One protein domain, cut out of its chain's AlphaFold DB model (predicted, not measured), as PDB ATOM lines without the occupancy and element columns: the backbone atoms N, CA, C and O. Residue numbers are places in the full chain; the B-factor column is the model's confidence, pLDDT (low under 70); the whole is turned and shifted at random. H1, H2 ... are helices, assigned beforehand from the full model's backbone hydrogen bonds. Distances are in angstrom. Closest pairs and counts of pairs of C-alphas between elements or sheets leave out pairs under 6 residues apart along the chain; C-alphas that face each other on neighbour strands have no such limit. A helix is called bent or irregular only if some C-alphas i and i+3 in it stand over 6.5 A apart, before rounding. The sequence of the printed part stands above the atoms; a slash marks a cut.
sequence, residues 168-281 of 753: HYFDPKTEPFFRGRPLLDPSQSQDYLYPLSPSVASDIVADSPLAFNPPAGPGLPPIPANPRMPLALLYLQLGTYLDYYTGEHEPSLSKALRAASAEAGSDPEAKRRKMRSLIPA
ATOM      1  N   HIS A 168     283.864 239.543 239.629       95.56
ATOM      2  CA  HIS A 168     282.871 239.695 238.567       95.56
ATOM      3  C   HIS A 168     283.006 238.626 237.461       95.56
ATOM      4  O   HIS A 168     281.987 238.103 237.008       95.56
ATOM      5  N   TYR A 169     284.229 238.225 237.092       96.88
ATOM      6  CA  TYR A 169     284.475 237.300 235.976       96.88
ATOM      7  C   TYR A 169     284.471 235.804 236.343       96.88
ATOM      8  O   TYR A 169     284.275 234.963 235.459       96.88
ATOM      9  N   PHE A 170     284.673 235.451 237.619       96.19
ATOM     10  CA  PHE A 170     284.855 234.056 238.049       96.19
ATOM     11  C   PHE A 170     283.983 233.598 239.227       96.19
ATOM     12  O   PHE A 170     283.923 232.393 239.477       96.19
ATOM     13  N   ASP A 171     283.267 234.480 239.925       96.69
ATOM     14  CA  ASP A 171     282.298 234.085 240.958       96.69
ATOM     15  C   ASP A 171     280.887 233.940 240.356       96.69
ATOM     16  O   ASP A 171     280.462 234.826 239.604       96.69
ATOM     17  N   PRO A 172     280.132 232.861 240.650       97.31
ATOM     18  CA  PRO A 172     278.774 232.696 240.141       97.31
ATOM     19  C   PRO A 172     277.821 233.738 240.734       97.31
ATOM     20  O   PRO A 172     277.957 234.129 241.894       97.31
ATOM     21  N   LYS A 173     276.823 234.158 239.958       96.81
ATOM     22  CA  LYS A 173     275.790 235.110 240.385       96.81
ATOM     23  C   LYS A 173     274.535 234.339 240.788       96.81
ATOM     24  O   LYS A 173     273.976 233.600 239.982       96.81
ATOM     25  N   THR A 174     274.113 234.503 242.038       94.81
ATOM     26  CA  THR A 174     272.908 233.862 242.598       94.81
ATOM     27  C   THR A 174     271.670 234.750 242.542       94.81
ATOM     28  O   THR A 174     270.573 234.256 242.760       94.81
ATOM     29  N   GLU A 175     271.841 236.035 242.229       93.62
ATOM     30  CA  GLU A 175     270.786 237.046 242.126       93.62
ATOM     31  C   GLU A 175     270.964 237.861 240.830       93.62
ATOM     32  O   GLU A 175     272.086 237.927 240.310       93.62
ATOM     33  N   PRO A 176     269.901 238.493 240.292       91.69
ATOM     34  CA  PRO A 176     269.995 239.387 239.138       91.69
ATOM     35  C   PRO A 176     271.052 240.484 239.336       91.69
ATOM     36  O   PRO A 176     270.987 241.250 240.295       91.69
ATOM     37  N   PHE A 177     272.018 240.560 238.418       91.81
ATOM     38  CA  PHE A 177     273.177 241.460 238.517       91.81
ATOM     39  C   PHE A 177     273.264 242.497 237.387       91.81
ATOM     40  O   PHE A 177     273.992 243.469 237.528       91.81
ATOM     41  N   PHE A 178     272.516 242.307 236.296       88.94
ATOM     42  CA  PHE A 178     272.443 243.219 235.151       88.94
ATOM     43  C   PHE A 178     271.075 243.918 235.152       88.94
ATOM     44  O   PHE A 178     270.039 243.255 235.298       88.94
ATOM     45  N   ARG A 179     271.036 245.247 234.986       85.31
ATOM     46  CA  ARG A 179     269.814 246.050 235.178       85.31
ATOM     47  C   ARG A 179     268.669 245.576 234.274       85.31
ATOM     48  O   ARG A 179     268.804 245.430 233.061       85.31
ATOM     49  N   GLY A 180     267.512 245.304 234.881       82.38
ATOM     50  CA  GLY A 180     266.302 244.884 234.163       82.38
ATOM     51  C   GLY A 180     266.356 243.494 233.505       82.38
ATOM     52  O   GLY A 180     265.468 243.176 232.712       82.38
ATOM     53  N   ARG A 181     267.359 242.654 233.806       84.31
ATOM     54  CA  ARG A 181     267.468 241.277 233.290       84.31
ATOM     55  C   ARG A 181     267.435 240.253 234.439       84.31
ATOM     56  O   ARG A 181     268.218 240.388 235.377       84.31
ATOM     57  N   PRO A 182     266.565 239.227 234.391       90.00
ATOM     58  CA  PRO A 182     266.622 238.114 235.336       90.00
ATOM     59  C   PRO A 182     267.840 237.222 235.057       90.00
ATOM     60  O   PRO A 182     268.469 237.324 234.003       90.00
ATOM     61  N   LEU A 183     268.130 236.300 235.981       93.31
ATOM     62  CA  LEU A 183     269.069 235.209 235.716       93.31
ATOM     63  C   LEU A 183     268.588 234.353 234.535       93.31
ATOM     64  O   LEU A 183     267.395 234.089 234.374       93.31
ATOM     65  N   LEU A 184     269.542 233.916 233.721       93.69
ATOM     66  CA  LEU A 184     269.335 233.086 232.543       93.69
ATOM     67  C   LEU A 184     269.243 231.607 232.935       93.69
ATOM     68  O   LEU A 184     269.972 231.145 233.811       93.69
ATOM     69  N   ASP A 185     268.386 230.858 232.249       94.12
ATOM     70  CA  ASP A 185     268.321 229.398 232.337       94.12
ATOM     71  C   ASP A 185     269.413 228.784 231.436       94.12
ATOM     72  O   ASP A 185     269.313 228.900 230.210       94.12
ATOM     73  N   PRO A 186     270.451 228.123 231.990       94.75
ATOM     74  CA  PRO A 186     271.558 227.597 231.192       94.75
ATOM     75  C   PRO A 186     271.133 226.531 230.173       94.75
ATOM     76  O   PRO A 186     271.812 226.356 229.160       94.75
ATOM     77  N   SER A 187     270.004 225.844 230.393       93.44
ATOM     78  CA  SER A 187     269.512 224.813 229.469       93.44
ATOM     79  C   SER A 187     269.121 225.382 228.098       93.44
ATOM     80  O   SER A 187     269.213 224.684 227.090       93.44
ATOM     81  N   GLN A 188     268.793 226.679 228.032       91.50
ATOM     82  CA  GLN A 188     268.458 227.400 226.798       91.50
ATOM     83  C   GLN A 188     269.688 227.746 225.940       91.50
ATOM     84  O   GLN A 188     269.553 228.313 224.858       91.50
ATOM     85  N   SER A 189     270.900 227.438 226.407       93.62
ATOM     86  CA  SER A 189     272.156 227.691 225.686       93.62
ATOM     87  C   SER A 189     273.102 226.487 225.723       93.62
ATOM     88  O   SER A 189     274.311 226.648 225.584       93.62
ATOM     89  N   GLN A 190     272.558 225.276 225.887       92.56
ATOM     90  CA  GLN A 190     273.330 224.045 226.087       92.56
ATOM     91  C   GLN A 190     274.366 223.764 224.982       92.56
ATOM     92  O   GLN A 190     275.436 223.247 225.291       92.56
ATOM     93  N   ASP A 191     274.090 224.147 223.729       91.62
ATOM     94  CA  ASP A 191     275.028 224.034 222.594       91.62
ATOM     95  C   ASP A 191     276.308 224.876 222.755       91.62
ATOM     96  O   ASP A 191     277.360 224.536 222.210       91.62
ATOM     97  N   TYR A 192     276.216 225.976 223.508       93.25
ATOM     98  CA  TYR A 192     277.290 226.940 223.753       93.25
ATOM     99  C   TYR A 192     277.987 226.731 225.107       93.25
ATOM    100  O   TYR A 192     278.903 227.478 225.444       93.25
ATOM    101  N   LEU A 193     277.576 225.723 225.884       93.81
ATOM    102  CA  LEU A 193     278.227 225.350 227.136       93.81
ATOM    103  C   LEU A 193     279.254 224.238 226.898       93.81
ATOM    104  O   LEU A 193     279.004 223.316 226.131       93.81
ATOM    105  N   TYR A 194     280.408 224.308 227.563       92.31
ATOM    106  CA  TYR A 194     281.448 223.285 227.448       92.31
ATOM    107  C   TYR A 194     280.989 221.924 228.030       92.31
ATOM    108  O   TYR A 194     280.458 221.905 229.144       92.31
ATOM    109  N   PRO A 195     281.245 220.786 227.348       92.62
ATOM    110  CA  PRO A 195     281.822 220.672 226.006       92.62
ATOM    111  C   PRO A 195     280.830 221.113 224.917       92.62
ATOM    112  O   PRO A 195     279.707 220.618 224.859       92.62
ATOM    113  N   LEU A 196     281.280 222.023 224.046       90.19
ATOM    114  CA  LEU A 196     280.468 222.639 222.988       90.19
ATOM    115  C   LEU A 196     279.865 221.588 222.047       90.19
ATOM    116  O   LEU A 196     280.499 220.566 221.759       90.19
ATOM    117  N   SER A 197     278.681 221.866 221.494       88.25
ATOM    118  CA  SER A 197     278.103 220.973 220.488       88.25
ATOM    119  C   SER A 197     278.939 220.967 219.195       88.25
ATOM    120  O   SER A 197     279.606 221.960 218.887       88.25
ATOM    121  N   PRO A 198     278.945 219.869 218.409       85.88
ATOM    122  CA  PRO A 198     279.846 219.732 217.262       85.88
ATOM    123  C   PRO A 198     279.752 220.843 216.207       85.88
ATOM    124  O   PRO A 198     280.760 221.135 215.575       85.88
ATOM    125  N   SER A 199     278.582 221.469 216.031       81.56
ATOM    126  CA  SER A 199     278.386 222.618 215.132       81.56
ATOM    127  C   SER A 199     279.016 223.896 215.690       81.56
ATOM    128  O   SER A 199     279.824 224.541 215.025       81.56
ATOM    129  N   VAL A 200     278.744 224.231 216.956       84.12
ATOM    130  CA  VAL A 200     279.391 225.373 217.628       84.12
ATOM    131  C   VAL A 200     280.912 225.171 217.706       84.12
ATOM    132  O   VAL A 200     281.667 226.141 217.636       84.12
ATOM    133  N   ALA A 201     281.371 223.919 217.786       79.25
ATOM    134  CA  ALA A 201     282.780 223.536 217.783       79.25
ATOM    135  C   ALA A 201     283.448 223.497 216.382       79.25
ATOM    136  O   ALA A 201     284.680 223.480 216.302       79.25
ATOM    137  N   SER A 202     282.694 223.473 215.278       76.44
ATOM    138  CA  SER A 202     283.260 223.517 213.916       76.44
ATOM    139  C   SER A 202     283.380 224.929 213.361       76.44
ATOM    140  O   SER A 202     284.348 225.239 212.652       76.44
ATOM    141  N   ASP A 203     282.392 225.759 213.677       83.50
ATOM    142  CA  ASP A 203     282.151 227.018 212.990       83.50
ATOM    143  C   ASP A 203     283.131 228.114 213.434       83.50
ATOM    144  O   ASP A 203     283.802 228.016 214.461       83.50
ATOM    145  N   ILE A 204     283.228 229.172 212.628       90.56
ATOM    146  CA  ILE A 204     283.854 230.447 212.989       90.56
ATOM    147  C   ILE A 204     282.815 231.525 212.697       90.56
ATOM    148  O   ILE A 204     282.185 231.505 211.642       90.56
ATOM    149  N   VAL A 205     282.631 232.464 213.621       93.31
ATOM    150  CA  VAL A 205     281.685 233.573 213.462       93.31
ATOM    151  C   VAL A 205     282.421 234.871 213.762       93.31
ATOM    152  O   VAL A 205     283.044 234.990 214.811       93.31
ATOM    153  N   ALA A 206     282.343 235.827 212.839       93.44
ATOM    154  CA  ALA A 206     282.776 237.215 213.032       93.44
ATOM    155  C   ALA A 206     281.644 238.227 212.748       93.44
ATOM    156  O   ALA A 206     281.815 239.420 212.950       93.44
ATOM    157  N   ASP A 207     280.482 237.742 212.300       93.06
ATOM    158  CA  ASP A 207     279.276 238.528 212.053       93.06
ATOM    159  C   ASP A 207     278.101 237.844 212.765       93.06
ATOM    160  O   ASP A 207     277.728 236.714 212.434       93.06
ATOM    161  N   SER A 208     277.560 238.484 213.802       95.06
ATOM    162  CA  SER A 208     276.419 237.973 214.561       95.06
ATOM    163  C   SER A 208     275.469 239.117 214.935       95.06
ATOM    164  O   SER A 208     275.532 239.628 216.058       95.06
ATOM    165  N   PRO A 209     274.589 239.542 214.010       94.25
ATOM    166  CA  PRO A 209     273.811 240.763 214.166       94.25
ATOM    167  C   PRO A 209     272.841 240.705 215.353       94.25
ATOM    168  O   PRO A 209     272.334 239.641 215.726       94.25
ATOM    169  N   LEU A 210     272.534 241.872 215.924       92.75
ATOM    170  CA  LEU A 210     271.466 242.005 216.917       92.75
ATOM    171  C   LEU A 210     270.119 241.558 216.330       92.75
ATOM    172  O   LEU A 210     269.716 242.003 215.257       92.75
ATOM    173  N   ALA A 211     269.391 240.732 217.076       92.44
ATOM    174  CA  ALA A 211     268.016 240.364 216.767       92.44
ATOM    175  C   ALA A 211     267.205 240.328 218.063       92.44
ATOM    176  O   ALA A 211     267.660 239.773 219.064       92.44
ATOM    177  N   PHE A 212     265.999 240.897 218.043       89.56
ATOM    178  CA  PHE A 212     265.140 241.018 219.218       89.56
ATOM    179  C   PHE A 212     263.706 240.582 218.912       89.56
ATOM    180  O   PHE A 212     263.137 240.951 217.887       89.56
ATOM    181  N   ASN A 213     263.112 239.857 219.853       86.81
ATOM    182  CA  ASN A 213     261.675 239.648 219.952       86.81
ATOM    183  C   ASN A 213     261.034 240.795 220.766       86.81
ATOM    184  O   ASN A 213     261.724 241.434 221.576       86.81
ATOM    185  N   PRO A 214     259.720 241.047 220.606       84.38
ATOM    186  CA  PRO A 214     258.990 242.010 221.429       84.38
ATOM    187  C   PRO A 214     259.177 241.766 222.942       84.38
ATOM    188  O   PRO A 214     259.344 240.614 223.353       84.38
ATOM    189  N   PRO A 215     259.139 242.814 223.787       79.62
ATOM    190  CA  PRO A 215     259.218 242.661 225.240       79.62
ATOM    191  C   PRO A 215     258.129 241.746 225.817       79.62
ATOM    192  O   PRO A 215     256.994 241.742 225.343       79.62
ATOM    193  N   ALA A 216     258.445 241.048 226.913       73.69
ATOM    194  CA  ALA A 216     257.486 240.209 227.646       73.69
ATOM    195  C   ALA A 216     256.357 241.003 228.344       73.69
ATOM    196  O   ALA A 216     255.396 240.413 228.831       73.69
ATOM    197  N   GLY A 217     256.471 242.333 228.418       73.38
ATOM    198  CA  GLY A 217     255.480 243.218 229.019       73.38
ATOM    199  C   GLY A 217     255.894 244.695 228.946       73.38
ATOM    200  O   GLY A 217     257.020 244.995 228.540       73.38
ATOM    201  N   PRO A 218     255.003 245.629 229.325       69.56
ATOM    202  CA  PRO A 218     255.298 247.061 229.327       69.56
ATOM    203  C   PRO A 218     256.485 247.401 230.238       69.56
ATOM    204  O   PRO A 218     256.551 246.928 231.369       69.56
ATOM    205  N   GLY A 219     257.413 248.229 229.752       67.31
ATOM    206  CA  GLY A 219     258.585 248.679 230.516       67.31
ATOM    207  C   GLY A 219     259.733 247.666 230.643       67.31
ATOM    208  O   GLY A 219     260.759 248.003 231.226       67.31
ATOM    209  N   LEU A 220     259.604 246.453 230.093       68.69
ATOM    210  CA  LEU A 220     260.701 245.482 230.040       68.69
ATOM    211  C   LEU A 220     261.565 245.673 228.779       68.69
ATOM    212  O   LEU A 220     261.041 246.052 227.727       68.69
ATOM    213  N   PRO A 221     262.877 245.375 228.837       73.31
ATOM    214  CA  PRO A 221     263.738 245.436 227.662       73.31
ATOM    215  C   PRO A 221     263.375 244.343 226.635       73.31
ATOM    216  O   PRO A 221     262.937 243.255 227.025       73.31
ATOM    217  N   PRO A 222     263.607 244.569 225.325       80.75
ATOM    218  CA  PRO A 222     263.388 243.559 224.288       80.75
ATOM    219  C   PRO A 222     264.136 242.250 224.569       80.75
ATOM    220  O   PRO A 222     265.253 242.246 225.111       80.75
ATOM    221  N   ILE A 223     263.520 241.127 224.205       81.25
ATOM    222  CA  ILE A 223     264.061 239.786 224.451       81.25
ATOM    223  C   ILE A 223     265.049 239.454 223.323       81.25
ATOM    224  O   ILE A 223     264.657 239.545 222.161       81.25
ATOM    225  N   PRO A 224     266.304 239.064 223.605       88.38
ATOM    226  CA  PRO A 224     267.225 238.632 222.558       88.38
ATOM    227  C   PRO A 224     266.676 237.433 221.770       88.38
ATOM    228  O   PRO A 224     266.223 236.453 222.356       88.38
ATOM    229  N   ALA A 225     266.715 237.521 220.441       90.56
ATOM    230  CA  ALA A 225     266.332 236.451 219.517       90.56
ATOM    231  C   ALA A 225     267.553 235.757 218.887       90.56
ATOM    232  O   ALA A 225     267.461 234.599 218.488       90.56
ATOM    233  N   ASN A 226     268.702 236.438 218.816       94.00
ATOM    234  CA  ASN A 226     269.977 235.815 218.462       94.00
ATOM    235  C   ASN A 226     270.506 235.036 219.690       94.00
ATOM    236  O   ASN A 226     270.745 235.659 220.730       94.00
ATOM    237  N   PRO A 227     270.729 233.708 219.598       92.94
ATOM    238  CA  PRO A 227     271.136 232.877 220.736       92.94
ATOM    239  C   PRO A 227     272.533 233.206 221.281       92.94
ATOM    240  O   PRO A 227     272.869 232.779 222.382       92.94
ATOM    241  N   ARG A 228     273.346 233.989 220.557       93.88
ATOM    242  CA  ARG A 228     274.672 234.424 221.017       93.88
ATOM    243  C   ARG A 228     274.636 235.635 221.951       93.88
ATOM    244  O   ARG A 228     275.548 235.813 222.751       93.88
ATOM    245  N   MET A 229     273.571 236.435 221.899       94.06
ATOM    246  CA  MET A 229     273.394 237.627 222.739       94.06
ATOM    247  C   MET A 229     273.414 237.379 224.263       94.06
ATOM    248  O   MET A 229     274.044 238.168 224.968       94.06
ATOM    249  N   PRO A 230     272.767 236.332 224.817       94.06
ATOM    250  CA  PRO A 230     272.824 236.063 226.257       94.06
ATOM    251  C   PRO A 230     274.162 235.482 226.749       94.06
ATOM    252  O   PRO A 230     274.379 235.447 227.959       94.06
ATOM    253  N   LEU A 231     275.061 235.022 225.867       95.81
ATOM    254  CA  LEU A 231     276.187 234.160 226.259       95.81
ATOM    255  C   LEU A 231     277.185 234.833 227.208       95.81
ATOM    256  O   LEU A 231     277.559 234.230 228.210       95.81
ATOM    257  N   ALA A 232     277.579 236.084 226.954       95.12
ATOM    258  CA  ALA A 232     278.496 236.793 227.849       95.12
ATOM    259  C   ALA A 232     277.923 236.922 229.274       95.12
ATOM    260  O   ALA A 232     278.616 236.621 230.246       95.12
ATOM    261  N   LEU A 233     276.636 237.274 229.396       95.00
ATOM    262  CA  LEU A 233     275.943 237.335 230.687       95.00
ATOM    263  C   LEU A 233     275.809 235.950 231.328       95.00
ATOM    264  O   LEU A 233     276.002 235.828 232.533       95.00
ATOM    265  N   LEU A 234     275.551 234.899 230.542       97.12
ATOM    266  CA  LEU A 234     275.494 233.524 231.039       97.12
ATOM    267  C   LEU A 234     276.847 233.070 231.608       97.12
ATOM    268  O   LEU A 234     276.891 232.469 232.679       97.12
ATOM    269  N   TYR A 235     277.966 233.388 230.954       97.62
ATOM    270  CA  TYR A 235     279.289 233.017 231.466       97.62
ATOM    271  C   TYR A 235     279.693 233.835 232.698       97.62
ATOM    272  O   TYR A 235     280.319 233.288 233.608       97.62
ATOM    273  N   LEU A 236     279.295 235.109 232.783       97.50
ATOM    274  CA  LEU A 236     279.437 235.918 234.000       97.50
ATOM    275  C   LEU A 236     278.551 235.393 235.142       97.50
ATOM    276  O   LEU A 236     278.989 235.368 236.293       97.50
ATOM    277  N   GLN A 237     277.340 234.918 234.834       97.94
ATOM    278  CA  GLN A 237     276.415 234.294 235.782       97.94
ATOM    279  C   GLN A 237     276.955 232.970 236.330       97.94
ATOM    280  O   GLN A 237     276.890 232.731 237.532       97.94
ATOM    281  N   LEU A 238     277.506 232.110 235.473       97.75
ATOM    282  CA  LEU A 238     278.102 230.832 235.879       97.75
ATOM    283  C   LEU A 238     279.491 231.005 236.528       97.75
ATOM    284  O   LEU A 238     280.026 230.067 237.126       97.75
ATOM    285  N   GLY A 239     280.077 232.204 236.436       97.50
ATOM    286  CA  GLY A 239     281.438 232.484 236.887       97.50
ATOM    287  C   GLY A 239     282.483 231.730 236.061       97.50
ATOM    288  O   GLY A 239     283.471 231.263 236.616       97.50
ATOM    289  N   THR A 240     282.252 231.560 234.759       97.44
ATOM    290  CA  THR A 240     283.099 230.804 233.813       97.44
ATOM    291  C   THR A 240     283.590 231.663 232.644       97.44
ATOM    292  O   THR A 240     284.116 231.119 231.680       97.44
ATOM    293  N   TYR A 241     283.420 232.992 232.686       97.25
ATOM    294  CA  TYR A 241     283.800 233.884 231.577       97.25
ATOM    295  C   TYR A 241     285.266 233.702 231.162       97.25
ATOM    296  O   TYR A 241     285.557 233.569 229.974       97.25
ATOM    297  N   LEU A 242     286.177 233.590 232.135       97.44
ATOM    298  CA  LEU A 242     287.606 233.399 231.873       97.44
ATOM    299  C   LEU A 242     287.940 232.036 231.247       97.44
ATOM    300  O   LEU A 242     288.920 231.943 230.511       97.44
ATOM    301  N   ASP A 243     287.119 231.006 231.467       97.38
ATOM    302  CA  ASP A 243     287.318 229.690 230.849       97.38
ATOM    303  C   ASP A 243     287.082 229.777 229.331       97.38
ATOM    304  O   ASP A 243     287.930 229.340 228.562       97.38
ATOM    305  N   TYR A 244     286.005 230.438 228.877       96.75
ATOM    306  CA  TYR A 244     285.760 230.685 227.441       96.75
ATOM    307  C   TYR A 244     286.731 231.706 226.837       96.75
ATOM    308  O   TYR A 244     287.125 231.589 225.679       96.75
ATOM    309  N   TYR A 245     287.132 232.711 227.618       97.44
ATOM    310  CA  TYR A 245     288.075 233.744 227.192       97.44
ATOM    311  C   TYR A 245     289.478 233.178 226.906       97.44
ATOM    312  O   TYR A 245     290.144 233.614 225.967       97.44
ATOM    313  N   THR A 246     289.917 232.192 227.697       96.94
ATOM    314  CA  THR A 246     291.253 231.569 227.601       96.94
ATOM    315  C   THR A 246     291.263 230.190 226.929       96.94
ATOM    316  O   THR A 246     292.317 229.744 226.478       96.94
ATOM    317  N   GLY A 247     290.124 229.498 226.872       95.44
ATOM    318  CA  GLY A 247     290.003 228.090 226.476       95.44
ATOM    319  C   GLY A 247     290.321 227.076 227.591       95.44
ATOM    320  O   GLY A 247     290.246 225.870 227.352       95.44
ATOM    321  N   GLU A 248     290.675 227.522 228.802       95.31
ATOM    322  CA  GLU A 248     291.010 226.657 229.946       95.31
ATOM    323  C   GLU A 248     289.742 226.164 230.669       95.31
ATOM    324  O   GLU A 248     289.399 226.632 231.756       95.31
ATOM    325  N   HIS A 249     289.020 225.226 230.052       94.38
ATOM    326  CA  HIS A 249     287.817 224.613 230.635       94.38
ATOM    327  C   HIS A 249     288.126 223.442 231.582       94.38
ATOM    328  O   HIS A 249     287.490 223.298 232.628       94.38
ATOM    329  N   GLU A 250     289.113 222.611 231.237       92.50
ATOM    330  CA  GLU A 250     289.531 221.447 232.023       92.50
ATOM    331  C   GLU A 250     291.068 221.371 232.103       92.50
ATOM    332  O   GLU A 250     291.708 220.959 231.133       92.50
ATOM    333  N   PRO A 251     291.686 221.739 233.245       93.69
ATOM    334  CA  PRO A 251     291.070 222.281 234.462       93.69
ATOM    335  C   PRO A 251     290.567 223.729 234.295       93.69
ATOM    336  O   PRO A 251     291.272 224.569 233.749       93.69
ATOM    337  N   SER A 252     289.383 224.033 234.844       96.88
ATOM    338  CA  SER A 252     288.781 225.380 234.807       96.88
ATOM    339  C   SER A 252     289.650 226.429 235.510       96.88
ATOM    340  O   SER A 252     289.930 226.323 236.714       96.88
ATOM    341  N   LEU A 253     290.026 227.473 234.767       97.25
ATOM    342  CA  LEU A 253     290.786 228.615 235.271       97.25
ATOM    343  C   LEU A 253     289.971 229.429 236.284       97.25
ATOM    344  O   LEU A 253     290.459 229.722 237.378       97.25
ATOM    345  N   SER A 254     288.710 229.731 235.971       97.62
ATOM    346  CA  SER A 254     287.779 230.412 236.873       97.62
ATOM    347  C   SER A 254     287.633 229.677 238.206       97.62
ATOM    348  O   SER A 254     287.621 230.309 239.263       97.62
ATOM    349  N   LYS A 255     287.569 228.337 238.197       97.44
ATOM    350  CA  LYS A 255     287.496 227.538 239.431       97.44
ATOM    351  C   LYS A 255     288.767 227.669 240.275       97.44
ATOM    352  O   LYS A 255     288.667 227.744 241.502       97.44
ATOM    353  N   ALA A 256     289.942 227.715 239.647       96.81
ATOM    354  CA  ALA A 256     291.214 227.919 240.340       96.81
ATOM    355  C   ALA A 256     291.323 229.335 240.943       96.81
ATOM    356  O   ALA A 256     291.707 229.479 242.105       96.81
ATOM    357  N   LEU A 257     290.916 230.365 240.194       96.62
ATOM    358  CA  LEU A 257     290.892 231.759 240.655       96.62
ATOM    359  C   LEU A 257     289.918 231.962 241.822       96.62
ATOM    360  O   LEU A 257     290.307 232.506 242.856       96.62
ATOM    361  N   ARG A 258     288.699 231.418 241.722       95.56
ATOM    362  CA  ARG A 258     287.698 231.399 242.802       95.56
ATOM    363  C   ARG A 258     288.243 230.769 244.086       95.56
ATOM    364  O   ARG A 258     288.085 231.329 245.168       95.56
ATOM    365  N   ALA A 259     288.935 229.631 243.971       94.44
ATOM    366  CA  ALA A 259     289.552 228.958 245.115       94.44
ATOM    367  C   ALA A 259     290.678 229.788 245.766       94.44
ATOM    368  O   ALA A 259     290.819 229.767 246.987       94.44
ATOM    369  N   ALA A 260     291.457 230.540 244.979       92.31
ATOM    370  CA  ALA A 260     292.476 231.454 245.502       92.31
ATOM    371  C   ALA A 260     291.877 232.729 246.128       92.31
ATOM    372  O   ALA A 260     292.385 233.206 247.142       92.31
ATOM    373  N   SER A 261     290.787 233.259 245.567       89.81
ATOM    374  CA  SER A 261     290.066 234.423 246.102       89.81
ATOM    375  C   SER A 261     289.442 234.133 247.477       89.81
ATOM    376  O   SER A 261     289.554 234.942 248.404       89.81
ATOM    377  N   ALA A 262     288.859 232.940 247.645       87.12
ATOM    378  CA  ALA A 262     288.154 232.510 248.856       87.12
ATOM    379  C   ALA A 262     289.053 232.208 250.078       87.12
ATOM    380  O   ALA A 262     288.540 231.936 251.163       87.12
ATOM    381  N   GLU A 263     290.381 232.242 249.940       82.62
ATOM    382  CA  GLU A 263     291.315 231.949 251.034       82.62
ATOM    383  C   GLU A 263     291.217 233.003 252.157       82.62
ATOM    384  O   GLU A 263     291.265 234.209 251.910       82.62
ATOM    385  N   ALA A 264     291.044 232.566 253.404       63.16
ATOM    386  CA  ALA A 264     290.847 233.463 254.544       63.16
ATOM    387  C   ALA A 264     292.179 233.949 255.145       63.16
ATOM    388  O   ALA A 264     293.158 233.210 255.187       63.16
ATOM    389  N   GLY A 265     292.197 235.180 255.667       65.06
ATOM    390  CA  GLY A 265     293.321 235.722 256.445       65.06
ATOM    391  C   GLY A 265     294.533 236.220 255.646       65.06
ATOM    392  O   GLY A 265     295.485 236.696 256.256       65.06
ATOM    393  N   SER A 266     294.513 236.147 254.311       68.25
ATOM    394  CA  SER A 266     295.545 236.738 253.452       68.25
ATOM    395  C   SER A 266     295.192 238.163 253.015       68.25
ATOM    396  O   SER A 266     294.058 238.455 252.632       68.25
ATOM    397  N   ASP A 267     296.199 239.034 253.053       82.00
ATOM    398  CA  ASP A 267     296.149 240.410 252.554       82.00
ATOM    399  C   ASP A 267     295.755 240.480 251.051       82.00
ATOM    400  O   ASP A 267     296.154 239.594 250.277       82.00
ATOM    401  N   PRO A 268     294.996 241.503 250.595       78.69
ATOM    402  CA  PRO A 268     294.545 241.606 249.205       78.69
ATOM    403  C   PRO A 268     295.655 241.564 248.142       78.69
ATOM    404  O   PRO A 268     295.447 240.976 247.076       78.69
ATOM    405  N   GLU A 269     296.853 242.103 248.402       79.06
ATOM    406  CA  GLU A 269     297.966 242.019 247.448       79.06
ATOM    407  C   GLU A 269     298.529 240.599 247.346       79.06
ATOM    408  O   GLU A 269     298.946 240.149 246.272       79.06
ATOM    409  N   ALA A 270     298.557 239.862 248.461       81.94
ATOM    410  CA  ALA A 270     298.945 238.454 248.462       81.94
ATOM    411  C   ALA A 270     297.954 237.613 247.637       81.94
ATOM    412  O   ALA A 270     298.390 236.813 246.803       81.94
ATOM    413  N   LYS A 271     296.643 237.865 247.775       85.19
ATOM    414  CA  LYS A 271     295.606 237.238 246.936       85.19
ATOM    415  C   LYS A 271     295.793 237.556 245.455       85.19
ATOM    416  O   LYS A 271     295.836 236.635 244.640       85.19
ATOM    417  N   ARG A 272     295.975 238.834 245.099       87.19
ATOM    418  CA  ARG A 272     296.223 239.272 243.712       87.19
ATOM    419  C   ARG A 272     297.464 238.607 243.108       87.19
ATOM    420  O   ARG A 272     297.390 238.097 241.992       87.19
ATOM    421  N   ARG A 273     298.582 238.535 243.846       89.19
ATOM    422  CA  ARG A 273     299.800 237.825 243.399       89.19
ATOM    423  C   ARG A 273     299.557 236.330 243.189       89.19
ATOM    424  O   ARG A 273     299.975 235.800 242.162       89.19
ATOM    425  N   LYS A 274     298.841 235.666 244.105       91.56
ATOM    426  CA  LYS A 274     298.473 234.247 243.969       91.56
ATOM    427  C   LYS A 274     297.599 234.012 242.735       91.56
ATOM    428  O   LYS A 274     297.950 233.172 241.912       91.56
ATOM    429  N   MET A 275     296.536 234.796 242.549       94.50
ATOM    430  CA  MET A 275     295.669 234.721 241.365       94.50
ATOM    431  C   MET A 275     296.444 234.965 240.063       94.50
ATOM    432  O   MET A 275     296.325 234.171 239.135       94.50
ATOM    433  N   ARG A 276     297.324 235.977 240.012       94.25
ATOM    434  CA  ARG A 276     298.198 236.216 238.850       94.25
ATOM    435  C   ARG A 276     299.122 235.029 238.559       94.25
ATOM    436  O   ARG A 276     299.319 234.707 237.395       94.25
ATOM    437  N   SER A 277     299.648 234.355 239.585       94.69
ATOM    438  CA  SER A 277     300.501 233.165 239.405       94.69
ATOM    439  C   SER A 277     299.757 231.923 238.893       94.69
ATOM    440  O   SER A 277     300.401 230.997 238.405       94.69
ATOM    441  N   LEU A 278     298.421 231.905 238.979       95.88
ATOM    442  CA  LEU A 278     297.581 230.850 238.405       95.88
ATOM    443  C   LEU A 278     297.277 231.064 236.917       95.88
ATOM    444  O   LEU A 278     296.845 230.114 236.273       95.88
ATOM    445  N   ILE A 279     297.499 232.262 236.363       96.69
ATOM    446  CA  ILE A 279     297.318 232.520 234.929       96.69
ATOM    447  C   ILE A 279     298.496 231.892 234.160       96.69
ATOM    448  O   ILE A 279     299.636 232.327 234.347       96.69
ATOM    449  N   PRO A 280     298.272 230.902 233.272       95.00
ATOM    450  CA  PRO A 280     299.342 230.343 232.447       95.00
ATOM    451  C   PRO A 280     300.021 231.428 231.604       95.00
ATOM    452  O   PRO A 280     299.339 232.236 230.978       95.00
ATOM    453  N   ALA A 281     301.355 231.415 231.516       94.38
ATOM    454  CA  ALA A 281     302.128 232.468 230.842       94.38
ATOM    455  C   ALA A 281     301.710 232.719 229.377       94.38
ATOM    456  O   ALA A 281     301.741 233.856 228.915       94.38
TER     457      ALA A 281
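AT A GLANCE: This is residues 168 to 281 of the 753 residues of the protein "Alpha/beta-hydrolase" of Gymnopus androsaceus JB14 (UniProt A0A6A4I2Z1). Little regular structure is here: five short helices follow one another in a zigzag, H4 and H5 folded as a hairpin at one end, and long loops, among them residues 193 to 230, make the other end. Of 114 printed residues, 41 are in H1 to H5, with no named strand: all helix, loose, radius of gyration of the C-alphas 16.8 A, spans 49 by 37 by 22 A.

IN THESE COORDINATES: After residues 168 to 185, find C-alpha 186 at (271.558, 227.597, 231.192), where H1 runs to 192, irregular, C-alphas 188 and 191 being 8.5 A apart. Next come H2, 231 to 238, 10.4 A; H3, 241 to 246; H4, 253 to 261, 12.3 A; and H5, 268 to 278, 15.5 A, ending at C-alpha 278 (297.581, 230.850, 238.405).

HOW THE PARTS SIT: H1 and H2 only just touch, with 3 pairs of C-alphas within 8 A, closest Pro 186 and Leu 234, 7.1 A. H2 and H3 touch only at the corner, only just, with 3 such pairs, closest Tyr 235 and Tyr 241, 4.6 A. H3 touches H4 at a steep tilt of 58 degrees, closest C-alphas Asp 243 and Leu 253, 5.7 A. H4 and H5 form a hairpin, opposite ways at a shallow 25 degrees, closest C-alphas Leu 257 and Met 275, 5.7 A. Every O i to N i+4 pair is within hydrogen-bond range in H2 to H5; H1 has 0 of 3, and 2 of 4 O i to N i+3 pairs.

THE WHOLE: The C-alphas farthest apart, Pro 214 and Gly 265, are 49.4 A apart. The printed part has no cut; the H1 to H2 link is long. Look for pLDDT under 70 at residues 218 to 220 and 264 to 266.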